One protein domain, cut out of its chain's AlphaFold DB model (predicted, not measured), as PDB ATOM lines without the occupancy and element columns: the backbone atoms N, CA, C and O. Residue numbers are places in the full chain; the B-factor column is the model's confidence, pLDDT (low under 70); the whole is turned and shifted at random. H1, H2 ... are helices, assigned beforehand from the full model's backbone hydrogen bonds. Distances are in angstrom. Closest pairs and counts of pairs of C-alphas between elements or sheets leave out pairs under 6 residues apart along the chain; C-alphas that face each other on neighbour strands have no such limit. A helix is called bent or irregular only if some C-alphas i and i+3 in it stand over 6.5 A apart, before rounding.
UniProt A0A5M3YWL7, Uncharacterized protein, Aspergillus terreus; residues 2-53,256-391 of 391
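Overview. This is residues 2 to 53 and 256 to 391 of the 391 residues of an uncharacterized protein of Aspergillus terreus (UniProt A0A5M3YWL7). Four long helices, H3, H4, H6 and H7, form an up-and-down bundle with H6 in its middle; H1 and H2 cover one side and H5 packs on one end of H6. Residues 336 to 346 stick out at the opposite end and residues 385 to 391 of the tail stick out sideways. The printed part has 188 residues with eight named helices, H1 to H8, and no named strand: all helix, compact, radius of gyration of the C-alphas 18.7 A, spans 63 by 43 by 28 A.

Arrangement. H1, residues 8 to 12, touches residues 311 to 319 alone of the hub H6, residues 310 to 333, with C-alphas of Val 8 and Gln 319 closest, 6.4 A. H2, residues 15 to 20, touches residues 32 to 39 alone of H3, residues 30 to 50, closest C-alphas Cys 19 and Ile 36, 6.1 A. H4, residues 256 to 279, touches H6 opposite ways at 34.8 degrees, only just short of steep, closest C-alphas Ala 259 and Ser 324, 4.7 A. H5, residues 285 to 295, touches residues 310 to 314 alone of H6, closest C-alphas Thr 290 and Thr 313, 6.0 A. H6, with residues 328 to 333 alone, and H7, residues 344 to 371, with 351 to 359 alone, touch as a helical hairpin at 28 degrees, closest C-alphas Phe 332 and Asp 355, 4.7 A. H8, residues 378 to 390, with 379 to 384 alone touches residues 38 to 45 alone of H3, closest C-alphas Cys 41 and Leu 380, 5.2 A. Every O i to N i+4 pair is within hydrogen-bond range in H1, H3, H5, H6 and H8, but 0 of 2 in H2, with 2 of 3 O i to N i+3, 18 of 20 in H4 and 22 of 24 in H7.

Along the chain. H1 begins at C-alpha 8 (42.656, 2.839, 40.576) and H8 ends at C-alpha 390 (63.718, 0.023, 57.652). H3, H4, H6 and H7 measure 30.4, 33.8, 34.2 and 40.4 A. H2 is irregular, C-alphas 16 and 19 being 7.0 A apart, and H4 only just, 271 and 274 being 6.9 A apart.

Size, cuts and confidence. Residues 54 to 255 are not printed, C-alphas 53 and 256 being 19.7 A apart. The link H5 to H6 is long. pLDDT is under 70 at residues 2 to 3, 334 to 346 and 391.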
ATOM      1  N   THR A   2      57.776  -4.618  39.951       46.22
ATOM      2  CA  THR A   2      56.892  -5.765  40.160       46.22
ATOM      3  C   THR A   2      55.638  -5.527  39.315       46.22
ATOM      4  O   THR A   2      55.124  -4.417  39.289       46.22
ATOM      5  N   GLY A   3      55.193  -6.518  38.541       59.44
ATOM      6  CA  GLY A   3      54.100  -6.378  37.565       59.44
ATOM      7  C   GLY A   3      52.703  -6.203  38.177       59.44
ATOM      8  O   GLY A   3      51.742  -6.763  37.656       59.44
ATOM      9  N   PHE A   4      52.584  -5.494  39.299       75.12
ATOM     10  CA  PHE A   4      51.309  -5.186  39.925       75.12
ATOM     11  C   PHE A   4      50.688  -3.981  39.218       75.12
ATOM     12  O   PHE A   4      51.138  -2.853  39.390       75.12
ATOM     13  N   LYS A   5      49.659  -4.227  38.405       88.31
ATOM     14  CA  LYS A   5      48.845  -3.156  37.832       88.31
ATOM     15  C   LYS A   5      47.838  -2.701  38.887       88.31
ATOM     16  O   LYS A   5      46.964  -3.480  39.265       88.31
ATOM     17  N   LEU A   6      47.974  -1.466  39.362       95.44
ATOM     18  CA  LEU A   6      47.047  -0.875  40.326       95.44
ATOM     19  C   LEU A   6      45.680  -0.643  39.664       95.44
ATOM     20  O   LEU A   6      45.584   0.049  38.653       95.44
ATOM     21  N   ASP A   7      44.619  -1.208  40.242       97.19
ATOM     22  CA  ASP A   7      43.243  -0.880  39.865       97.19
ATOM     23  C   ASP A   7      42.794   0.373  40.626       97.19
ATOM     24  O   ASP A   7      42.350   0.306  41.775       97.19
ATOM     25  N   VAL A   8      42.953   1.531  39.980       97.81
ATOM     26  CA  VAL A   8      42.656   2.839  40.576       97.81
ATOM     27  C   VAL A   8      41.169   2.971  40.908       97.81
ATOM     28  O   VAL A   8      40.833   3.493  41.964       97.81
ATOM     29  N   ILE A   9      40.261   2.446  40.079       98.00
ATOM     30  CA  ILE A   9      38.821   2.539  40.362       98.00
ATOM     31  C   ILE A   9      38.489   1.747  41.626       98.00
ATOM     32  O   ILE A   9      37.776   2.250  42.494       98.00
ATOM     33  N   SER A  10      39.018   0.528  41.756       98.00
ATOM     34  CA  SER A  10      38.813  -0.278  42.964       98.00
ATOM     35  C   SER A  10      39.426   0.370  44.207       98.00
ATOM     36  O   SER A  10      38.796   0.349  45.262       98.00
ATOM     37  N   LEU A  11      40.599   1.006  44.088       97.94
ATOM     38  CA  LEU A  11      41.197   1.795  45.173       97.94
ATOM     39  C   LEU A  11      40.255   2.918  45.622       97.94
ATOM     40  O   LEU A  11      39.958   3.044  46.809       97.94
ATOM     41  N   PHE A  12      39.750   3.704  44.672       98.44
ATOM     42  CA  PHE A  12      38.870   4.827  44.965       98.44
ATOM     43  C   PHE A  12      37.468   4.408  45.392       98.44
ATOM     44  O   PHE A  12      36.737   5.289  45.801       98.44
ATOM     45  N   ARG A  13      37.079   3.123  45.374       98.12
ATOM     46  CA  ARG A  13      35.812   2.637  45.965       98.12
ATOM     47  C   ARG A  13      35.870   2.422  47.478       98.12
ATOM     48  O   ARG A  13      34.821   2.269  48.089       98.12
ATOM     49  N   ASP A  14      37.058   2.413  48.077       98.19
ATOM     50  CA  ASP A  14      37.220   2.251  49.526       98.19
ATOM     51  C   ASP A  14      36.524   3.393  50.290       98.19
ATOM     52  O   ASP A  14      36.718   4.569  49.977       98.19
ATOM     53  N   GLU A  15      35.716   3.042  51.293       97.88
ATOM     54  CA  GLU A  15      34.905   3.975  52.081       97.88
ATOM     55  C   GLU A  15      35.746   5.053  52.768       97.88
ATOM     56  O   GLU A  15      35.285   6.174  52.943       97.88
ATOM     57  N   LYS A  16      37.019   4.787  53.088       97.62
ATOM     58  CA  LYS A  16      37.892   5.811  53.693       97.62
ATOM     59  C   LYS A  16      38.095   7.051  52.808       97.62
ATOM     60  O   LYS A  16      38.503   8.097  53.308       97.62
ATOM     61  N   TYR A  17      37.812   6.947  51.506       98.38
ATOM     62  CA  TYR A  17      37.888   8.056  50.554       98.38
ATOM     63  C   TYR A  17      36.548   8.775  50.334       98.38
ATOM     64  O   TYR A  17      36.502   9.690  49.514       98.38
ATOM     65  N   SER A  18      35.481   8.437  51.071       98.25
ATOM     66  CA  SER A  18      34.197   9.154  50.983       98.25
ATOM     67  C   SER A  18      34.274  10.600  51.481       98.25
ATOM     68  O   SER A  18      33.484  11.444  51.068       98.25
ATOM     69  N   CYS A  19      35.311  10.958  52.250       98.19
ATOM     70  CA  CYS A  19      35.623  12.359  52.567       98.19
ATOM     71  C   CYS A  19      35.900  13.235  51.324       98.19
ATOM     72  O   CYS A  19      35.859  14.458  51.417       98.19
ATOM     73  N   LEU A  20      36.159  12.632  50.156       98.50
ATOM     74  CA  LEU A  20      36.331  13.328  48.877       98.50
ATOM     75  C   LEU A  20      35.004  13.514  48.107       98.50
ATOM     76  O   LEU A  20      35.002  14.132  47.038       98.50
ATOM     77  N   ASP A  21      33.872  13.025  48.626       98.19
ATOM     78  CA  ASP A  21      32.544  13.117  47.996       98.19
ATOM     79  C   ASP A  21      31.858  14.465  48.242       98.19
ATOM     80  O   ASP A  21      30.705  14.570  48.656       98.19
ATOM     81  N   TYR A  22      32.581  15.536  47.934       97.69
ATOM     82  CA  TYR A  22      32.077  16.902  47.975       97.69
ATOM     83  C   TYR A  22      32.176  17.566  46.598       97.69
ATOM     84  O   TYR A  22      32.706  16.999  45.639       97.69
ATOM     85  N   SER A  23      31.614  18.771  46.475       95.25
ATOM     86  CA  SER A  23      31.599  19.537  45.215       95.25
ATOM     87  C   SER A  23      31.969  21.015  45.352       95.25
ATOM     88  O   SER A  23      32.198  21.680  44.341       95.25
ATOM     89  N   ASP A  24      32.085  21.521  46.580       93.25
ATOM     90  CA  ASP A  24      32.553  22.873  46.874       93.25
ATOM     91  C   ASP A  24      33.426  22.858  48.134       93.25
ATOM     92  O   ASP A  24      32.962  22.507  49.217       93.25
ATOM     93  N   VAL A  25      34.687  23.271  47.986       93.81
ATOM     94  CA  VAL A  25      35.658  23.398  49.086       93.81
ATOM     95  C   VAL A  25      35.161  24.382  50.157       93.81
ATOM     96  O   VAL A  25      35.513  24.255  51.327       93.81
ATOM     97  N   SER A  26      34.310  25.349  49.789       91.69
ATOM     98  CA  SER A  26      33.752  26.347  50.715       91.69
ATOM     99  C   SER A  26      32.839  25.744  51.784       91.69
ATOM    100  O   SER A  26      32.603  26.388  52.803       91.69
ATOM    101  N   ALA A  27      32.298  24.547  51.541       94.06
ATOM    102  CA  ALA A  27      31.395  23.864  52.463       94.06
ATOM    103  C   ALA A  27      32.134  23.041  53.531       94.06
ATOM    104  O   ALA A  27      31.501  22.561  54.467       94.06
ATOM    105  N   LEU A  28      33.451  22.866  53.391       97.31
ATOM    106  CA  LEU A  28      34.252  22.032  54.280       97.31
ATOM    107  C   LEU A  28      34.591  22.767  55.577       97.31
ATOM    108  O   LEU A  28      35.061  23.911  55.556       97.31
ATOM    109  N   SER A  29      34.421  22.080  56.706       97.94
ATOM    110  CA  SER A  29      34.958  22.528  57.988       97.94
ATOM    111  C   SER A  29      36.489  22.394  58.029       97.94
ATOM    112  O   SER A  29      37.105  21.794  57.148       97.94
ATOM    113  N   ALA A  30      37.128  22.964  59.054       97.88
ATOM    114  CA  ALA A  30      38.566  22.777  59.259       97.88
ATOM    115  C   ALA A  30      38.918  21.291  59.464       97.88
ATOM    116  O   ALA A  30      39.879  20.811  58.869       97.88
ATOM    117  N   ASP A  31      38.097  20.562  60.224       98.38
ATOM    118  CA  ASP A  31      38.303  19.137  60.493       98.38
ATOM    119  C   ASP A  31      38.160  18.298  59.212       98.38
ATOM    120  O   ASP A  31      38.989  17.426  58.954       98.38
ATOM    121  N   ASP A  32      37.177  18.611  58.354       98.44
ATOM    122  CA  ASP A  32      37.011  17.927  57.061       98.44
ATOM    123  C   ASP A  32      38.249  18.102  56.174       98.44
ATOM    124  O   ASP A  32      38.716  17.149  55.548       98.44
ATOM    125  N   LYS A  33      38.809  19.320  56.132       98.31
ATOM    126  CA  LYS A  33      40.008  19.623  55.339       98.31
ATOM    127  C   LYS A  33      41.219  18.823  55.811       98.31
ATOM    128  O   LYS A  33      41.935  18.283  54.972       98.31
ATOM    129  N   GLU A  34      41.433  18.713  57.120       98.25
ATOM    130  CA  GLU A  34      42.531  17.914  57.681       98.25
ATOM    131  C   GLU A  34      42.362  16.416  57.366       98.25
ATOM    132  O   GLU A  34      43.318  15.752  56.961       98.25
ATOM    133  N   ILE A  35      41.133  15.887  57.452       98.44
ATOM    134  CA  ILE A  35      40.831  14.501  57.056       98.44
ATOM    135  C   ILE A  35      41.154  14.281  55.571       98.44
ATOM    136  O   ILE A  35      41.819  13.301  55.223       98.44
ATOM    137  N   ILE A  36      40.723  15.195  54.698       98.50
ATOM    138  CA  ILE A  36      40.995  15.131  53.255       98.50
ATOM    139  C   ILE A  36      42.504  15.130  52.982       98.50
ATOM    140  O   ILE A  36      42.974  14.313  52.191       98.50
ATOM    141  N   VAL A  37      43.273  16.000  53.641       98.25
ATOM    142  CA  VAL A  37      44.737  16.076  53.491       98.25
ATOM    143  C   VAL A  37      45.405  14.752  53.843       98.25
ATOM    144  O   VAL A  37      46.248  14.265  53.086       98.25
ATOM    145  N   GLU A  38      45.013  14.133  54.955       98.31
ATOM    146  CA  GLU A  38      45.587  12.857  55.383       98.31
ATOM    147  C   GLU A  38      45.225  11.715  54.417       98.31
ATOM    148  O   GLU A  38      46.083  10.901  54.059       98.31
ATOM    149  N   GLN A  39      43.985  11.676  53.911       98.38
ATOM    150  CA  GLN A  39      43.597  10.687  52.898       98.38
ATOM    151  C   GLN A  39      44.290  10.913  51.553       98.38
ATOM    152  O   GLN A  39      44.665   9.947  50.885       98.38
ATOM    153  N   MET A  40      44.546  12.164  51.176       98.50
ATOM    154  CA  MET A  40      45.374  12.474  50.015       98.50
ATOM    155  C   MET A  40      46.823  12.031  50.218       98.50
ATOM    156  O   MET A  40      47.392  11.443  49.305       98.50
ATOM    157  N   CYS A  41      47.408  12.204  51.408       98.50
ATOM    158  CA  CYS A  41      48.733  11.652  51.716       98.50
ATOM    159  C   CYS A  41      48.757  10.119  51.572       98.50
ATOM    160  O   CYS A  41      49.715   9.576  51.026       98.50
ATOM    161  N   ASN A  42      47.688   9.419  51.980       98.12
ATOM    162  CA  ASN A  42      47.537   7.973  51.749       98.12
ATOM    163  C   ASN A  42      47.516   7.620  50.256       98.12
ATOM    164  O   ASN A  42      48.199   6.688  49.838       98.12
ATOM    165  N   LEU A  43      46.746   8.352  49.448       98.50
ATOM    166  CA  LEU A  43      46.687   8.134  48.000       98.50
ATOM    167  C   LEU A  43      48.040   8.398  47.334       98.50
ATOM    168  O   LEU A  43      48.486   7.598  46.517       98.50
ATOM    169  N   LEU A  44      48.709   9.489  47.702       98.56
ATOM    170  CA  LEU A  44      50.014   9.855  47.159       98.56
ATOM    171  C   LEU A  44      51.098   8.830  47.515       98.56
ATOM    172  O   LEU A  44      51.922   8.516  46.663       98.56
ATOM    173  N   ASP A  45      51.081   8.260  48.722       98.00
ATOM    174  CA  ASP A  45      51.983   7.161  49.096       98.00
ATOM    175  C   ASP A  45      51.770   5.937  48.188       98.00
ATOM    176  O   ASP A  45      52.714   5.432  47.580       98.00
ATOM    177  N   ILE A  46      50.511   5.525  47.980       97.69
ATOM    178  CA  ILE A  46      50.163   4.424  47.064       97.69
ATOM    179  C   ILE A  46      50.610   4.733  45.628       97.69
ATOM    180  O   ILE A  46      51.166   3.865  44.955       97.69
ATOM    181  N   PHE A  47      50.398   5.964  45.156       98.12
ATOM    182  CA  PHE A  47      50.843   6.414  43.836       98.12
ATOM    183  C   PHE A  47      52.363   6.296  43.678       98.12
ATOM    184  O   PHE A  47      52.845   5.712  42.706       98.12
ATOM    185  N   LEU A  48      53.120   6.819  44.647       97.44
ATOM    186  CA  LEU A  48      54.580   6.790  44.639       97.44
ATOM    187  C   LEU A  48      55.106   5.350  44.665       97.44
ATOM    188  O   LEU A  48      56.025   5.027  43.912       97.44
ATOM    189  N   GLN A  49      54.492   4.464  45.450       95.75
ATOM    190  CA  GLN A  49      54.820   3.037  45.446       95.75
ATOM    191  C   GLN A  49      54.524   2.382  44.088       95.75
ATOM    192  O   GLN A  49      55.359   1.632  43.578       95.75
ATOM    193  N   ALA A  50      53.381   2.697  43.468       96.06
ATOM    194  CA  ALA A  50      52.973   2.127  42.183       96.06
ATOM    195  C   ALA A  50      53.948   2.471  41.044       96.06
ATOM    196  O   ALA A  50      54.280   1.602  40.239       96.06
ATOM    197  N   ILE A  51      54.475   3.699  41.014       96.00
ATOM    198  CA  ILE A  51      55.487   4.109  40.022       96.00
ATOM    199  C   ILE A  51      56.919   3.690  40.406       96.00
ATOM    200  O   ILE A  51      57.875   4.028  39.707       96.00
ATOM    201  N   GLY A  52      57.101   2.982  41.526       94.69
ATOM    202  CA  GLY A  52      58.420   2.598  42.034       94.69
ATOM    203  C   GLY A  52      59.291   3.804  42.386       94.69
ATOM    204  O   GLY A  52      60.476   3.830  42.054       94.69
ATOM    205  N   HIS A  53      58.700   4.830  43.000       95.00
ATOM    206  CA  HIS A  53      59.393   6.065  43.327       95.00
ATOM    207  C   HIS A  53      60.571   5.836  44.278       95.00
ATOM    208  O   HIS A  53      60.401   5.319  45.379       95.00
ATOM    209  N   TYR A 256      56.829  11.827  23.212       97.50
ATOM    210  CA  TYR A 256      56.433  11.568  24.597       97.50
ATOM    211  C   TYR A 256      56.106  12.844  25.382       97.50
ATOM    212  O   TYR A 256      55.700  12.769  26.543       97.50
ATOM    213  N   VAL A 257      56.200  14.015  24.743       97.56
ATOM    214  CA  VAL A 257      55.794  15.302  25.325       97.56
ATOM    215  C   VAL A 257      54.370  15.289  25.898       97.56
ATOM    216  O   VAL A 257      54.197  15.859  26.974       97.56
ATOM    217  N   PRO A 258      53.352  14.649  25.285       98.19
ATOM    218  CA  PRO A 258      52.018  14.584  25.889       98.19
ATOM    219  C   PRO A 258      51.991  13.880  27.258       98.19
ATOM    220  O   PRO A 258      51.311  14.340  28.178       98.19
ATOM    221  N   ALA A 259      52.768  12.803  27.421       98.56
ATOM    222  CA  ALA A 259      52.882  12.095  28.695       98.56
ATOM    223  C   ALA A 259      53.642  12.944  29.725       98.56
ATOM    224  O   ALA A 259      53.148  13.139  30.832       98.56
ATOM    225  N   LEU A 260      54.774  13.550  29.344       98.44
ATOM    226  CA  LEU A 260      55.511  14.476  30.217       98.44
ATOM    227  C   LEU A 260      54.663  15.678  30.643       98.44
ATOM    228  O   LEU A 260      54.661  16.048  31.810       98.44
ATOM    229  N   THR A 261      53.894  16.249  29.718       98.44
ATOM    230  CA  THR A 261      52.964  17.353  29.995       98.44
ATOM    231  C   THR A 261      51.926  16.948  31.032       98.44
ATOM    232  O   THR A 261      51.611  17.725  31.929       98.44
ATOM    233  N   THR A 262      51.417  15.719  30.936       98.62
ATOM    234  CA  THR A 262      50.485  15.173  31.922       98.62
ATOM    235  C   THR A 262      51.160  15.004  33.279       98.62
ATOM    236  O   THR A 262      50.620  15.495  34.261       98.62
ATOM    237  N   VAL A 263      52.353  14.406  33.352       98.62
ATOM    238  CA  VAL A 263      53.098  14.267  34.618       98.62
ATOM    239  C   VAL A 263      53.391  15.627  35.253       98.62
ATOM    240  O   VAL A 263      53.164  15.794  36.444       98.62
ATOM    241  N   ILE A 264      53.857  16.608  34.478       98.62
ATOM    242  CA  ILE A 264      54.209  17.936  34.995       98.62
ATOM    243  C   ILE A 264      52.960  18.661  35.495       98.62
ATOM    244  O   ILE A 264      52.902  19.075  36.644       98.62
ATOM    245  N   ASN A 265      51.936  18.798  34.657       98.38
ATOM    246  CA  ASN A 265      50.772  19.590  35.032       98.38
ATOM    247  C   ASN A 265      49.912  18.869  36.071       98.38
ATOM    248  O   ASN A 265      49.645  19.402  37.141       98.38
ATOM    249  N   LEU A 266      49.501  17.640  35.762       98.62
ATOM    250  CA  LEU A 266      48.559  16.899  36.594       98.62
ATOM    251  C   LEU A 266      49.240  16.281  37.817       98.62
ATOM    252  O   LEU A 266      48.584  16.088  38.835       98.62
ATOM    253  N   GLY A 267      50.547  16.011  37.752       98.50
ATOM    254  CA  GLY A 267      51.329  15.671  38.939       98.50
ATOM    255  C   GLY A 267      51.424  16.852  39.903       98.50
ATOM    256  O   GLY A 267      51.224  16.651  41.097       98.50
ATOM    257  N   ASN A 268      51.627  18.083  39.412       98.50
ATOM    258  CA  ASN A 268      51.522  19.271  40.263       98.50
ATOM    259  C   ASN A 268      50.144  19.345  40.922       98.50
ATOM    260  O   ASN A 268      50.094  19.410  42.142       98.50
ATOM    261  N   ASP A 269      49.069  19.258  40.130       98.69
ATOM    262  CA  ASP A 269      47.686  19.381  40.615       98.69
ATOM    263  C   ASP A 269      47.340  18.290  41.646       98.69
ATOM    264  O   ASP A 269      46.627  18.539  42.615       98.69
ATOM    265  N   LEU A 270      47.869  17.073  41.475       98.50
ATOM    266  CA  LEU A 270      47.646  15.965  42.405       98.50
ATOM    267  C   LEU A 270      48.377  16.187  43.740       98.50
ATOM    268  O   LEU A 270      47.823  15.903  44.800       98.50
ATOM    269  N   PHE A 271      49.609  16.702  43.696       98.62
ATOM    270  CA  PHE A 271      50.433  16.932  44.888       98.62
ATOM    271  C   PHE A 271      50.141  18.278  45.569       98.62
ATOM    272  O   PHE A 271      50.392  18.409  46.765       98.62
ATOM    273  N   SER A 272      49.618  19.274  44.848       98.38
ATOM    274  CA  SER A 272      49.195  20.574  45.389       98.38
ATOM    275  C   SER A 272      47.821  20.530  46.026       98.38
ATOM    276  O   SER A 272      47.576  21.295  46.957       98.38
ATOM    277  N   TYR A 273      46.950  19.615  45.610       98.50
ATOM    278  CA  TYR A 273      45.581  19.572  46.103       98.50
ATOM    279  C   TYR A 273      45.436  19.624  47.642       98.50
ATOM    280  O   TYR A 273      44.607  20.404  48.114       98.50
ATOM    281  N   PRO A 274      46.254  18.927  48.463       98.44
ATOM    282  CA  PRO A 274      46.193  19.068  49.921       98.44
ATOM    283  C   PRO A 274      46.373  20.509  50.420       98.44
ATOM    284  O   PRO A 274      45.574  20.976  51.234       98.44
ATOM    285  N   LYS A 275      47.368  21.256  49.906       97.69
ATOM    286  CA  LYS A 275      47.548  22.670  50.287       97.69
ATOM    287  C   LYS A 275      46.367  23.530  49.831       97.69
ATOM    288  O   LYS A 275      45.932  24.404  50.569       97.69
ATOM    289  N   GLU A 276      45.826  23.254  48.648       97.69
ATOM    290  CA  GLU A 276      44.748  24.036  48.040       97.69
ATOM    291  C   GLU A 276      43.442  23.866  48.830       97.69
ATOM    292  O   GLU A 276      42.739  24.840  49.095       97.69
ATOM    293  N   VAL A 277      43.152  22.647  49.297       97.69
ATOM    294  CA  VAL A 277      42.009  22.363  50.178       97.69
ATOM    295  C   VAL A 277      42.143  23.098  51.515       97.69
ATOM    296  O   VAL A 277      41.190  23.755  51.954       97.69
ATOM    297  N   LEU A 278      43.327  23.057  52.140       97.69
ATOM    298  CA  LEU A 278      43.603  23.792  53.382       97.69
ATOM    299  C   LEU A 278      43.388  25.298  53.198       97.69
ATOM    300  O   LEU A 278      42.649  25.920  53.967       97.69
ATOM    301  N   GLU A 279      43.947  25.860  52.126       96.50
ATOM    302  CA  GLU A 279      43.834  27.274  51.749       96.50
ATOM    303  C   GLU A 279      42.403  27.670  51.339       96.50
ATOM    304  O   GLU A 279      42.082  28.855  51.252       96.50
ATOM    305  N   GLY A 280      41.505  26.696  51.148       95.19
ATOM    306  CA  GLY A 280      40.142  26.950  50.692       95.19
ATOM    307  C   GLY A 280      40.101  27.449  49.249       95.19
ATOM    308  O   GLY A 280      39.190  28.197  48.883       95.19
ATOM    309  N   GLU A 281      41.099  27.076  48.450       92.81
ATOM    310  CA  GLU A 281      41.237  27.492  47.066       92.81
ATOM    311  C   GLU A 281      40.057  26.957  46.254       92.81
ATOM    312  O   GLU A 281      39.820  25.756  46.128       92.81
ATOM    313  N   LYS A 282      39.259  27.882  45.718       89.25
ATOM    314  CA  LYS A 282      38.019  27.558  44.991       89.25
ATOM    315  C   LYS A 282      38.252  27.377  43.499       89.25
ATOM    316  O   LYS A 282      37.291  27.214  42.742       89.25
ATOM    317  N   VAL A 283      39.488  27.573  43.065       87.94
ATOM    318  CA  VAL A 283      39.835  27.905  41.695       87.94
ATOM    319  C   VAL A 283      41.186  27.280  41.375       87.94
ATOM    320  O   VAL A 283      42.214  27.933  41.399       87.94
ATOM    321  N   ASN A 284      41.145  25.992  41.078       92.44
ATOM    322  CA  ASN A 284      42.276  25.194  40.628       92.44
ATOM    323  C   ASN A 284      41.780  24.212  39.557       92.44
ATOM    324  O   ASN A 284      40.574  24.135  39.276       92.44
ATOM    325  N   TYR A 285      42.694  23.444  38.963       95.44
ATOM    326  CA  TYR A 285      42.350  22.467  37.929       95.44
ATOM    327  C   TYR A 285      41.267  21.479  38.397       95.44
ATOM    328  O   TYR A 285      40.273  21.271  37.699       95.44
ATOM    329  N   VAL A 286      41.409  20.926  39.608       97.12
ATOM    330  CA  VAL A 286      40.487  19.917  40.161       97.12
ATOM    331  C   VAL A 286      39.074  20.490  40.336       97.12
ATOM    332  O   VAL A 286      38.084  19.875  39.930       97.12
ATOM    333  N   SER A 287      38.963  21.705  40.871       93.62
ATOM    334  CA  SER A 287      37.694  22.421  41.041       93.62
ATOM    335  C   SER A 287      37.047  22.729  39.696       93.62
ATOM    336  O   SER A 287      35.836  22.575  39.534       93.62
ATOM    337  N   LEU A 288      37.849  23.150  38.716       92.38
ATOM    338  CA  LEU A 288      37.373  23.508  37.389       92.38
ATOM    339  C   LEU A 288      36.830  22.288  36.626       92.38
ATOM    340  O   LEU A 288      35.736  22.361  36.063       92.38
ATOM    341  N   VAL A 289      37.536  21.153  36.659       95.62
ATOM    342  CA  VAL A 289      37.052  19.884  36.081       95.62
ATOM    343  C   VAL A 289      35.771  19.434  36.776       95.62
ATOM    344  O   VAL A 289      34.778  19.155  36.102       95.62
ATOM    345  N   THR A 290      35.757  19.440  38.112       95.50
ATOM    346  CA  THR A 290      34.593  19.016  38.901       95.50
ATOM    347  C   THR A 290      33.363  19.844  38.544       95.50
ATOM    348  O   THR A 290      32.314  19.293  38.217       95.50
ATOM    349  N   ARG A 291      33.486  21.176  38.510       91.94
ATOM    350  CA  ARG A 291      32.386  22.070  38.115       91.94
ATOM    351  C   ARG A 291      31.928  21.837  36.680       91.94
ATOM    352  O   ARG A 291      30.724  21.780  36.451       91.94
ATOM    353  N   THR A 292      32.855  21.671  35.737       91.81
ATOM    354  CA  THR A 292      32.537  21.448  34.314       91.81
ATOM    355  C   THR A 292      31.738  20.155  34.116       91.81
ATOM    356  O   THR A 292      30.697  20.153  33.454       91.81
ATOM    357  N   LYS A 293      32.168  19.061  34.757       94.50
ATOM    358  CA  LYS A 293      31.474  17.764  34.721       94.50
ATOM    359  C   LYS A 293      30.103  17.827  35.395       94.50
ATOM    360  O   LYS A 293      29.118  17.352  34.834       94.50
ATOM    361  N   ARG A 294      30.000  18.484  36.555       93.69
ATOM    362  CA  ARG A 294      28.713  18.694  37.241       93.69
ATOM    363  C   ARG A 294      27.738  19.523  36.411       93.69
ATOM    364  O   ARG A 294      26.576  19.147  36.305       93.69
ATOM    365  N   ALA A 295      28.199  20.620  35.809       89.56
ATOM    366  CA  ALA A 295      27.378  21.471  34.944       89.56
ATOM    367  C   ALA A 295      26.861  20.715  33.709       89.56
ATOM    368  O   ALA A 295      25.773  20.999  33.218       89.56
ATOM    369  N   SER A 296      27.609  19.705  33.261       90.81
ATOM    370  CA  SER A 296      27.220  18.800  32.174       90.81
ATOM    371  C   SER A 296      26.289  17.663  32.626       90.81
ATOM    372  O   SER A 296      25.922  16.813  31.818       90.81
ATOM    373  N   GLY A 297      25.896  17.624  33.903       93.19
ATOM    374  CA  GLY A 297      25.016  16.594  34.455       93.19
ATOM    375  C   GLY A 297      25.675  15.221  34.608       93.19
ATOM    376  O   GLY A 297      24.964  14.222  34.690       93.19
ATOM    377  N   CYS A 298      27.011  15.141  34.634       95.38
ATOM    378  CA  CYS A 298      27.704  13.869  34.814       95.38
ATOM    379  C   CYS A 298      27.405  13.290  36.214       95.38
ATOM    380  O   CYS A 298      27.658  13.986  37.206       95.38
ATOM    381  N   PRO A 299      26.903  12.045  36.324       97.75
ATOM    382  CA  PRO A 299      26.720  11.383  37.614       97.75
ATOM    383  C   PRO A 299      28.074  11.001  38.226       97.75
ATOM    384  O   PRO A 299      29.039  10.756  37.497       97.75
ATOM    385  N   SER A 300      28.146  10.941  39.556       98.38
ATOM    386  CA  SER A 300      29.322  10.409  40.252       98.38
ATOM    387  C   SER A 300      29.460   8.901  40.029       98.38
ATOM    388  O   SER A 300      28.466   8.190  39.875       98.38
ATOM    389  N   ARG A 301      30.699   8.393  40.020       98.19
ATOM    390  CA  ARG A 301      30.982   6.947  39.997       98.19
ATOM    391  C   ARG A 301      31.018   6.327  41.390       98.19
ATOM    392  O   ARG A 301      31.031   5.099  41.490       98.19
ATOM    393  N   PHE A 302      31.110   7.158  42.427       98.06
ATOM    394  CA  PHE A 302      31.401   6.728  43.794       98.06
ATOM    395  C   PHE A 302      30.324   7.140  44.802       98.06
ATOM    396  O   PHE A 302      30.134   6.422  45.778       98.06
ATOM    397  N   ALA A 303      29.619   8.250  44.566       96.94
ATOM    398  CA  ALA A 303      28.550   8.732  45.434       96.94
ATOM    399  C   ALA A 303      27.171   8.503  44.796       96.94
ATOM    400  O   ALA A 303      26.841   9.116  43.775       96.94
ATOM    401  N   ASP A 304      26.364   7.640  45.415       96.00
ATOM    402  CA  ASP A 304      25.001   7.339  44.968       96.00
ATOM    403  C   ASP A 304      24.126   8.603  44.947       96.00
ATOM    404  O   ASP A 304      24.234   9.473  45.812       96.00
ATOM    405  N   ASP A 305      23.271   8.714  43.926       95.50
ATOM    406  CA  ASP A 305      22.358   9.846  43.702       95.50
ATOM    407  C   ASP A 305      23.033  11.238  43.671       95.50
ATOM    408  O   ASP A 305      22.375  12.272  43.814       95.50
ATOM    409  N   SER A 306      24.348  11.287  43.430       97.25
ATOM    410  CA  SER A 306      25.128  12.520  43.337       97.25
ATOM    411  C   SER A 306      25.634  12.785  41.916       97.25
ATOM    412  O   SER A 306      25.888  11.878  41.120       97.25
ATOM    413  N   LEU A 307      25.824  14.065  41.594       97.19
ATOM    414  CA  LEU A 307      26.613  14.477  40.429       97.19
ATOM    415  C   LEU A 307      28.112  14.353  40.734       97.19
ATOM    416  O   LEU A 307      28.508  14.274  41.894       97.19
ATOM    417  N   TRP A 308      28.940  14.432  39.694       97.88
ATOM    418  CA  TRP A 308      30.403  14.355  39.740       97.88
ATOM    419  C   TRP A 308      31.031  15.060  40.959       97.88
ATOM    420  O   TRP A 308      30.726  16.227  41.227       97.88
ATOM    421  N   THR A 309      31.896  14.370  41.702       98.25
ATOM    422  CA  THR A 309      32.519  14.874  42.942       98.25
ATOM    423  C   THR A 309      34.019  15.137  42.772       98.25
ATOM    424  O   THR A 309      34.614  14.857  41.726       98.25
ATOM    425  N   PHE A 310      34.661  15.686  43.808       98.44
ATOM    426  CA  PHE A 310      36.121  15.783  43.855       98.44
ATOM    427  C   PHE A 310      36.788  14.397  43.835       98.44
ATOM    428  O   PHE A 310      37.796  14.237  43.149       98.44
ATOM    429  N   ARG A 311      36.199  13.380  44.485       98.56
ATOM    430  CA  ARG A 311      36.651  11.977  44.417       98.56
ATOM    431  C   ARG A 311      36.745  11.479  42.979       98.56
ATOM    432  O   ARG A 311      37.759  10.893  42.603       98.56
ATOM    433  N   ASP A 312      35.732  11.766  42.160       98.69
ATOM    434  CA  ASP A 312      35.743  11.411  40.741       98.69
ATOM    435  C   ASP A 312      36.895  12.086  39.992       98.69
ATOM    436  O   ASP A 312      37.648  11.425  39.276       98.69
ATOM    437  N   THR A 313      37.064  13.397  40.167       98.50
ATOM    438  CA  THR A 313      38.124  14.144  39.482       98.50
ATOM    439  C   THR A 313      39.518  13.682  39.905       98.50
ATOM    440  O   THR A 313      40.388  13.516  39.051       98.50
ATOM    441  N   ILE A 314      39.742  13.444  41.199       98.69
ATOM    442  CA  ILE A 314      41.033  12.978  41.724       98.69
ATOM    443  C   ILE A 314      41.327  11.561  41.227       98.69
ATOM    444  O   ILE A 314      42.464  11.287  40.856       98.69
ATOM    445  N   CYS A 315      40.325  10.680  41.141       98.75
ATOM    446  CA  CYS A 315      40.486   9.352  40.548       98.75
ATOM    447  C   CYS A 315      40.960   9.437  39.084       98.75
ATOM    448  O   CYS A 315      41.900   8.740  38.698       98.75
ATOM    449  N   ASP A 316      40.348  10.305  38.269       98.19
ATOM    450  CA  ASP A 316      40.753  10.494  36.867       98.19
ATOM    451  C   ASP A 316      42.149  11.113  36.751       98.19
ATOM    452  O   ASP A 316      42.951  10.698  35.911       98.19
ATOM    453  N   LEU A 317      42.453  12.092  37.605       98.00
ATOM    454  CA  LEU A 317      43.765  12.725  37.692       98.00
ATOM    455  C   LEU A 317      44.846  11.689  38.020       98.00
ATOM    456  O   LEU A 317      45.831  11.572  37.293       98.00
ATOM    457  N   PHE A 318      44.619  10.901  39.070       98.62
ATOM    458  CA  PHE A 318      45.506   9.841  39.532       98.62
ATOM    459  C   PHE A 318      45.798   8.839  38.412       98.62
ATOM    460  O   PHE A 318      46.963   8.577  38.111       98.62
ATOM    461  N   GLN A 319      44.753   8.315  37.759       98.44
ATOM    462  CA  GLN A 319      44.905   7.346  36.671       98.44
ATOM    463  C   GLN A 319      45.696   7.941  35.500       98.44
ATOM    464  O   GLN A 319      46.622   7.304  35.004       98.44
ATOM    465  N   ARG A 320      45.393   9.179  35.083       98.31
ATOM    466  CA  ARG A 320      46.087   9.831  33.959       98.31
ATOM    467  C   ARG A 320      47.572  10.053  34.229       98.31
ATOM    468  O   ARG A 320      48.382   9.885  33.314       98.31
ATOM    469  N   VAL A 321      47.937  10.446  35.450       98.62
ATOM    470  CA  VAL A 321      49.349  10.614  35.827       98.62
ATOM    471  C   VAL A 321      50.042   9.251  35.877       98.62
ATOM    472  O   VAL A 321      51.124   9.117  35.310       98.62
ATOM    473  N   LEU A 322      49.407   8.234  36.472       98.19
ATOM    474  CA  LEU A 322      49.948   6.873  36.542       98.19
ATOM    475  C   LEU A 322      50.214   6.298  35.143       98.19
ATOM    476  O   LEU A 322      51.340   5.900  34.853       98.19
ATOM    477  N   ASP A 323      49.221   6.355  34.251       98.00
ATOM    478  CA  ASP A 323      49.341   5.885  32.866       98.00
ATOM    479  C   ASP A 323      50.456   6.620  32.107       98.00
ATOM    480  O   ASP A 323      51.167   6.031  31.291       98.00
ATOM    481  N   SER A 324      50.633   7.917  32.380       98.38
ATOM    482  CA  SER A 324      51.685   8.722  31.751       98.38
ATOM    483  C   SER A 324      53.076   8.337  32.250       98.38
ATOM    484  O   SER A 324      53.996   8.244  31.439       98.38
ATOM    485  N   CYS A 325      53.237   8.060  33.547       97.75
ATOM    486  CA  CYS A 325      54.478   7.510  34.095       97.75
ATOM    487  C   CYS A 325      54.798   6.144  33.466       97.75
ATOM    488  O   CYS A 325      55.898   5.957  32.947       97.75
ATOM    489  N   GLU A 326      53.823   5.229  33.403       96.25
ATOM    490  CA  GLU A 326      53.998   3.909  32.779       96.25
ATOM    491  C   GLU A 326      54.371   4.009  31.289       96.25
ATOM    492  O   GLU A 326      55.221   3.261  30.792       96.25
ATOM    493  N   ALA A 327      53.755   4.946  30.559       96.44
ATOM    494  CA  ALA A 327      54.066   5.190  29.156       96.44
ATOM    495  C   ALA A 327      55.512   5.668  28.962       96.44
ATOM    496  O   ALA A 327      56.186   5.191  28.045       96.44
ATOM    497  N   LEU A 328      56.000   6.566  29.826       96.25
ATOM    498  CA  LEU A 328      57.384   7.050  29.804       96.25
ATOM    499  C   LEU A 328      58.373   5.936  30.162       96.25
ATOM    500  O   LEU A 328      59.357   5.736  29.449       96.25
ATOM    501  N   ASP A 329      58.075   5.146  31.193       94.12
ATOM    502  CA  ASP A 329      58.896   3.998  31.571       94.12
ATOM    503  C   ASP A 329      59.014   2.986  30.428       94.12
ATOM    504  O   ASP A 329      60.108   2.534  30.090       94.12
ATOM    505  N   LYS A 330      57.896   2.652  29.777       93.50
ATOM    506  CA  LYS A 330      57.893   1.737  28.630       93.50
ATOM    507  C   LYS A 330      58.649   2.311  27.432       93.50
ATOM    508  O   LYS A 330      59.321   1.556  26.728       93.50
ATOM    509  N   ALA A 331      58.519   3.614  27.189       91.88
ATOM    510  CA  ALA A 331      59.153   4.307  26.076       91.88
ATOM    511  C   ALA A 331      60.681   4.244  26.139       91.88
ATOM    512  O   ALA A 331      61.319   3.942  25.131       91.88
ATOM    513  N   PHE A 332      61.256   4.496  27.317       90.75
ATOM    514  CA  PHE A 332      62.701   4.648  27.456       90.75
ATOM    515  C   PHE A 332      63.424   3.391  27.970       90.75
ATOM    516  O   PHE A 332      64.569   3.160  27.575       90.75
ATOM    517  N   LYS A 333      62.766   2.513  28.747       86.50
ATOM    518  CA  LYS A 333      63.380   1.256  29.238       86.50
ATOM    519  C   LYS A 333      63.346   0.122  28.226       86.50
ATOM    520  O   LYS A 333      64.202  -0.764  28.258       86.50
ATOM    521  N   CYS A 334      62.340   0.094  27.354       67.62
ATOM    522  CA  CYS A 334      62.195  -0.978  26.382       67.62
ATOM    523  C   CYS A 334      62.876  -0.560  25.073       67.62
ATOM    524  O   CYS A 334      62.367   0.343  24.402       67.62
ATOM    525  N   PRO A 335      63.994  -1.194  24.663       56.34
ATOM    526  CA  PRO A 335      64.525  -0.974  23.331       56.34
ATOM    527  C   PRO A 335      63.465  -1.462  22.346       56.34
ATOM    528  O   PRO A 335      63.315  -2.662  22.112       56.34
ATOM    529  N   HIS A 336      62.695  -0.533  21.780       54.12
ATOM    530  CA  HIS A 336      61.927  -0.810  20.580       54.12
ATOM    531  C   HIS A 336      62.969  -1.216  19.561       54.12
ATOM    532  O   HIS A 336      63.676  -0.342  19.089       54.12
ATOM    533  N   SER A 337      63.136  -2.512  19.298       45.72
ATOM    534  CA  SER A 337      64.026  -3.001  18.250       45.72
ATOM    535  C   SER A 337      63.475  -2.495  16.925       45.72
ATOM    536  O   SER A 337      62.476  -3.045  16.441       45.72
ATOM    537  N   PRO A 338      64.053  -1.448  16.310       46.44
ATOM    538  CA  PRO A 338      63.688  -1.131  14.959       46.44
ATOM    539  C   PRO A 338      64.550  -2.074  14.127       46.44
ATOM    540  O   PRO A 338      65.773  -2.116  14.259       46.44
ATOM    541  N   LYS A 339      63.934  -2.812  13.211       50.56
ATOM    542  CA  LYS A 339      64.630  -3.535  12.135       50.56
ATOM    543  C   LYS A 339      65.378  -2.586  11.167       50.56
ATOM    544  O   LYS A 339      65.485  -2.874   9.980       50.56
ATOM    545  N   VAL A 340      65.865  -1.442  11.642       49.91
ATOM    546  CA  VAL A 340      66.645  -0.466  10.893       49.91
ATOM    547  C   VAL A 340      68.105  -0.699  11.256       49.91
ATOM    548  O   VAL A 340      68.599  -0.269  12.294       49.91
ATOM    549  N   VAL A 341      68.752  -1.469  10.389       46.97
ATOM    550  CA  VAL A 341      70.173  -1.809  10.396       46.97
ATOM    551  C   VAL A 341      70.985  -0.537  10.134       46.97
ATOM    552  O   VAL A 341      71.272  -0.231   8.983       46.97
ATOM    553  N   VAL A 342      71.319   0.234  11.173       51.22
ATOM    554  CA  VAL A 342      72.335   1.301  11.107       51.22
ATOM    555  C   VAL A 342      73.025   1.416  12.477       51.22
ATOM    556  O   VAL A 342      72.353   1.614  13.485       51.22
ATOM    557  N   ASP A 343      74.351   1.227  12.503       49.62
ATOM    558  CA  ASP A 343      75.308   1.419  13.617       49.62
ATOM    559  C   ASP A 343      74.738   1.423  15.057       49.62
ATOM    560  O   ASP A 343      74.629   2.441  15.745       49.62
ATOM    561  N   HIS A 344      74.421   0.225  15.556       55.62
ATOM    562  CA  HIS A 344      73.676  -0.005  16.802       55.62
ATOM    563  C   HIS A 344      74.386   0.377  18.119       55.62
ATOM    564  O   HIS A 344      73.737   0.438  19.170       55.62
ATOM    565  N   ALA A 345      75.693   0.651  18.104       62.00
ATOM    566  CA  ALA A 345      76.433   0.954  19.332       62.00
ATOM    567  C   ALA A 345      76.143   2.367  19.879       62.00
ATOM    568  O   ALA A 345      76.056   2.547  21.093       62.00
ATOM    569  N   SER A 346      75.946   3.362  19.005       67.25
ATOM    570  CA  SER A 346      75.689   4.748  19.430       67.25
ATOM    571  C   SER A 346      74.254   4.937  19.942       67.25
ATOM    572  O   SER A 346      74.055   5.507  21.014       67.25
ATOM    573  N   GLY A 347      73.258   4.365  19.252       73.00
ATOM    574  CA  GLY A 347      71.840   4.549  19.593       73.00
ATOM    575  C   GLY A 347      71.424   3.957  20.946       73.00
ATOM    576  O   GLY A 347      70.617   4.553  21.659       73.00
ATOM    577  N   THR A 348      72.013   2.826  21.347       78.50
ATOM    578  CA  THR A 348      71.691   2.170  22.632       78.50
ATOM    579  C   THR A 348      72.109   3.029  23.831       78.50
ATOM    580  O   THR A 348      71.392   3.098  24.830       78.50
ATOM    581  N   ASN A 349      73.246   3.723  23.729       87.19
ATOM    582  CA  ASN A 349      73.731   4.601  24.794       87.19
ATOM    583  C   ASN A 349      72.876   5.869  24.916       87.19
ATOM    584  O   ASN A 349      72.581   6.289  26.033       87.19
ATOM    585  N   THR A 350      72.429   6.444  23.796       91.06
ATOM    586  CA  THR A 350      71.563   7.633  23.806       91.06
ATOM    587  C   THR A 350      70.185   7.339  24.396       91.06
ATOM    588  O   THR A 350      69.697   8.129  25.199       91.06
ATOM    589  N   LEU A 351      69.574   6.194  24.065       92.00
ATOM    590  CA  LEU A 351      68.281   5.813  24.647       92.00
ATOM    591  C   LEU A 351      68.387   5.600  26.164       92.00
ATOM    592  O   LEU A 351      67.547   6.090  26.911       92.00
ATOM    593  N   ARG A 352      69.459   4.946  26.629       92.81
ATOM    594  CA  ARG A 352      69.724   4.775  28.065       92.81
ATOM    595  C   ARG A 352      69.934   6.113  28.780       92.81
ATOM    596  O   ARG A 352      69.482   6.278  29.909       92.81
ATOM    597  N   ALA A 353      70.615   7.066  28.142       94.88
ATOM    598  CA  ALA A 353      70.773   8.410  28.690       94.88
ATOM    599  C   ALA A 353      69.417   9.134  28.793       94.88
ATOM    600  O   ALA A 353      69.128   9.721  29.831       94.88
ATOM    601  N   ALA A 354      68.560   9.024  27.772       96.12
ATOM    602  CA  ALA A 354      67.205   9.578  27.796       96.12
ATOM    603  C   ALA A 354      66.340   8.970  28.914       96.12
ATOM    604  O   ALA A 354      65.686   9.716  29.638       96.12
ATOM    605  N   ASP A 355      66.394   7.644  29.096       96.00
ATOM    606  CA  ASP A 355      65.743   6.931  30.207       96.00
ATOM    607  C   ASP A 355      66.199   7.470  31.561       96.00
ATOM    608  O   ASP A 355      65.392   7.867  32.398       96.00
ATOM    609  N   THR A 356      67.516   7.565  31.737       96.12
ATOM    610  CA  THR A 356      68.127   8.029  32.984       96.12
ATOM    611  C   THR A 356      67.701   9.463  33.309       96.12
ATOM    612  O   THR A 356      67.324   9.743  34.444       96.12
ATOM    613  N   LEU A 357      67.714  10.365  32.323       97.19
ATOM    614  CA  LEU A 357      67.308  11.762  32.497       97.19
ATOM    615  C   LEU A 357      65.810  11.909  32.776       97.19
ATOM    616  O   LEU A 357      65.430  12.625  33.699       97.19
ATOM    617  N   CYS A 358      64.964  11.212  32.013       97.75
ATOM    618  CA  CYS A 358      63.515  11.252  32.189       97.75
ATOM    619  C   CYS A 358      63.108  10.684  33.553       97.75
ATOM    620  O   CYS A 358      62.336  11.311  34.274       97.75
ATOM    621  N   SER A 359      63.658   9.528  33.935       96.88
ATOM    622  CA  SER A 359      63.409   8.917  35.241       96.88
ATOM    623  C   SER A 359      63.889   9.832  36.370       96.88
ATOM    624  O   SER A 359      63.118  10.125  37.285       96.88
ATOM    625  N   ALA A 360      65.112  10.369  36.275       97.00
ATOM    626  CA  ALA A 360      65.640  11.303  37.265       97.00
ATOM    627  C   ALA A 360      64.761  12.555  37.413       97.00
ATOM    628  O   ALA A 360      64.514  12.979  38.541       97.00
ATOM    629  N   PHE A 361      64.239  13.101  36.310       98.06
ATOM    630  CA  PHE A 361      63.289  14.210  36.356       98.06
ATOM    631  C   PHE A 361      61.987  13.822  37.053       98.06
ATOM    632  O   PHE A 361      61.584  14.520  37.971       98.06
ATOM    633  N   VAL A 362      61.333  12.719  36.673       97.94
ATOM    634  CA  VAL A 362      60.045  12.320  37.273       97.94
ATOM    635  C   VAL A 362      60.188  12.092  38.780       97.94
ATOM    636  O   VAL A 362      59.403  12.626  39.567       97.94
ATOM    637  N   HIS A 363      61.214  11.352  39.208       97.50
ATOM    638  CA  HIS A 363      61.461  11.121  40.632       97.50
ATOM    639  C   HIS A 363      61.864  12.406  41.357       97.50
ATOM    640  O   HIS A 363      61.339  12.693  42.428       97.50
ATOM    641  N   GLY A 364      62.742  13.215  40.774       97.81
ATOM    642  CA  GLY A 364      63.179  14.473  41.365       97.81
ATOM    643  C   GLY A 364      62.063  15.518  41.479       97.81
ATOM    644  O   GLY A 364      61.920  16.181  42.506       97.81
ATOM    645  N   TYR A 365      61.209  15.605  40.460       98.31
ATOM    646  CA  TYR A 365      60.038  16.473  40.394       98.31
ATOM    647  C   TYR A 365      59.026  16.146  41.490       98.31
ATOM    648  O   TYR A 365      58.698  17.005  42.311       98.31
ATOM    649  N   LEU A 366      58.580  14.890  41.559       98.06
ATOM    650  CA  LEU A 366      57.630  14.446  42.579       98.06
ATOM    651  C   LEU A 366      58.257  14.468  43.980       98.06
ATOM    652  O   LEU A 366      57.622  14.884  44.946       98.06
ATOM    653  N   GLY A 367      59.535  14.096  44.090       97.75
ATOM    654  CA  GLY A 367      60.285  14.135  45.343       97.75
ATOM    655  C   GLY A 367      60.417  15.555  45.896       97.75
ATOM    656  O   GLY A 367      60.288  15.758  47.103       97.75
ATOM    657  N   TRP A 368      60.606  16.561  45.039       98.06
ATOM    658  CA  TRP A 368      60.608  17.960  45.463       98.06
ATOM    659  C   TRP A 368      59.244  18.403  46.007       98.06
ATOM    660  O   TRP A 368      59.213  19.083  47.031       98.06
ATOM    661  N   HIS A 369      58.127  17.976  45.403       98.19
ATOM    662  CA  HIS A 369      56.784  18.292  45.914       98.19
ATOM    663  C   HIS A 369      56.591  17.756  47.337       98.19
ATOM    664  O   HIS A 369      56.156  18.492  48.217       98.19
ATOM    665  N   VAL A 370      56.991  16.504  47.585       98.06
ATOM    666  CA  VAL A 370      56.947  15.878  48.919       98.06
ATOM    667  C   VAL A 370      57.804  16.635  49.939       98.06
ATOM    668  O   VAL A 370      57.405  16.815  51.087       98.06
ATOM    669  N   ASN A 371      59.004  17.061  49.541       96.75
ATOM    670  CA  ASN A 371      59.954  17.699  50.453       96.75
ATOM    671  C   ASN A 371      59.672  19.183  50.699       96.75
ATOM    672  O   ASN A 371      60.075  19.727  51.730       96.75
ATOM    673  N   SER A 372      59.000  19.845  49.760       96.06
ATOM    674  CA  SER A 372      58.709  21.268  49.818       96.06
ATOM    675  C   SER A 372      57.590  21.561  50.817       96.06
ATOM    676  O   SER A 372      56.470  21.061  50.713       96.06
ATOM    677  N   THR A 373      57.869  22.458  51.765       94.88
ATOM    678  CA  THR A 373      56.888  22.906  52.767       94.88
ATOM    679  C   THR A 373      55.684  23.618  52.148       94.88
ATOM    680  O   THR A 373      54.630  23.690  52.780       94.88
ATOM    681  N   ARG A 374      55.802  24.090  50.895       94.25
ATOM    682  CA  ARG A 374      54.701  24.687  50.120       94.25
ATOM    683  C   ARG A 374      53.499  23.745  50.014       94.25
ATOM    684  O   ARG A 374      52.370  24.216  50.046       94.25
ATOM    685  N   TYR A 375      53.731  22.439  49.884       96.88
ATOM    686  CA  TYR A 375      52.684  21.463  49.559       96.88
ATOM    687  C   TYR A 375      52.012  20.844  50.787       96.88
ATOM    688  O   TYR A 375      51.018  20.143  50.633       96.88
ATOM    689  N   ARG A 376      52.512  21.128  52.000       96.56
ATOM    690  CA  ARG A 376      51.937  20.639  53.271       96.56
ATOM    691  C   ARG A 376      51.841  19.105  53.338       96.56
ATOM    692  O   ARG A 376      50.910  18.556  53.914       96.56
ATOM    693  N   LEU A 377      52.829  18.415  52.765       97.69
ATOM    694  CA  LEU A 377      52.908  16.949  52.687       97.69
ATOM    695  C   LEU A 377      53.770  16.338  53.807       97.69
ATOM    696  O   LEU A 377      54.434  15.322  53.604       97.69
ATOM    697  N   ASP A 378      53.793  16.950  54.995       97.12
ATOM    698  CA  ASP A 378      54.676  16.530  56.092       97.12
ATOM    699  C   ASP A 378      54.406  15.082  56.552       97.12
ATOM    700  O   ASP A 378      55.359  14.345  56.810       97.12
ATOM    701  N   SER A 379      53.132  14.659  56.582       97.25
ATOM    702  CA  SER A 379      52.712  13.278  56.897       97.25
ATOM    703  C   SER A 379      53.287  12.276  55.887       97.25
ATOM    704  O   SER A 379      53.970  11.323  56.266       97.25
ATOM    705  N   LEU A 380      53.108  12.538  54.586       97.75
ATOM    706  CA  LEU A 380      53.664  11.712  53.511       97.75
ATOM    707  C   LEU A 380      55.196  11.648  53.569       97.75
ATOM    708  O   LEU A 380      55.775  10.566  53.464       97.75
ATOM    709  N   ARG A 381      55.859  12.793  53.773       96.69
ATOM    710  CA  ARG A 381      57.320  12.851  53.911       96.69
ATOM    711  C   ARG A 381      57.804  11.977  55.070       96.69
ATOM    712  O   ARG A 381      58.781  11.256  54.896       96.69
ATOM    713  N   GLY A 382      57.121  12.012  56.218       95.94
ATOM    714  CA  GLY A 382      57.443  11.166  57.372       95.94
ATOM    715  C   GLY A 382      57.446   9.676  57.021       95.94
ATOM    716  O   GLY A 382      58.439   8.992  57.249       95.94
ATOM    717  N   ARG A 383      56.392   9.202  56.347       95.25
ATOM    718  CA  ARG A 383      56.260   7.790  55.938       95.25
ATOM    719  C   ARG A 383      57.376   7.335  55.001       95.25
ATOM    720  O   ARG A 383      57.886   6.227  55.143       95.25
ATOM    721  N   LEU A 384      57.765   8.184  54.050       93.62
ATOM    722  CA  LEU A 384      58.831   7.867  53.097       93.62
ATOM    723  C   LEU A 384      60.209   7.818  53.770       93.62
ATOM    724  O   LEU A 384      61.038   6.993  53.398       93.62
ATOM    725  N   VAL A 385      60.453   8.660  54.780       91.31
ATOM    726  CA  VAL A 385      61.687   8.607  55.579       91.31
ATOM    727  C   VAL A 385      61.749   7.317  56.400       91.31
ATOM    728  O   VAL A 385      62.786   6.655  56.405       91.31
ATOM    729  N   ASP A 386      60.644   6.911  57.025       88.06
ATOM    730  CA  ASP A 386      60.589   5.678  57.821       88.06
ATOM    731  C   ASP A 386      60.837   4.428  56.959       88.06
ATOM    732  O   ASP A 386      61.550   3.510  57.369       88.06
ATOM    733  N   GLN A 387      60.335   4.413  55.719       86.56
ATOM    734  CA  GLN A 387      60.606   3.339  54.754       86.56
ATOM    735  C   GLN A 387      62.095   3.225  54.385       86.56
ATOM    736  O   GLN A 387      62.561   2.124  54.104       86.56
ATOM    737  N   ILE A 388      62.856   4.326  54.387       81.50
ATOM    738  CA  ILE A 388      64.303   4.303  54.111       81.50
ATOM    739  C   ILE A 388      65.083   3.735  55.301       81.50
ATOM    740  O   ILE A 388      66.084   3.060  55.103       81.50
ATOM    741  N   VAL A 389      64.642   3.996  56.535       76.44
ATOM    742  CA  VAL A 389      65.326   3.520  57.751       76.44
ATOM    743  C   VAL A 389      65.159   2.008  57.955       76.44
ATOM    744  O   VAL A 389      66.004   1.373  58.585       76.44
ATOM    745  N   HIS A 390      64.071   1.430  57.443       70.25
ATOM    746  CA  HIS A 390      63.718   0.023  57.652       70.25
ATOM    747  C   HIS A 390      64.090  -0.928  56.503       70.25
ATOM    748  O   HIS A 390      63.925  -2.139  56.665       70.25
ATOM    749  N   ASN A 391      64.600  -0.404  55.385       58.91
ATOM    750  CA  ASN A 391      65.165  -1.178  54.273       58.91
ATOM    751  C   ASN A 391      66.693  -1.117  54.305       58.91
ATOM    752  O   ASN A 391      67.320  -2.140  53.943       58.91
TER     753      ASN A 391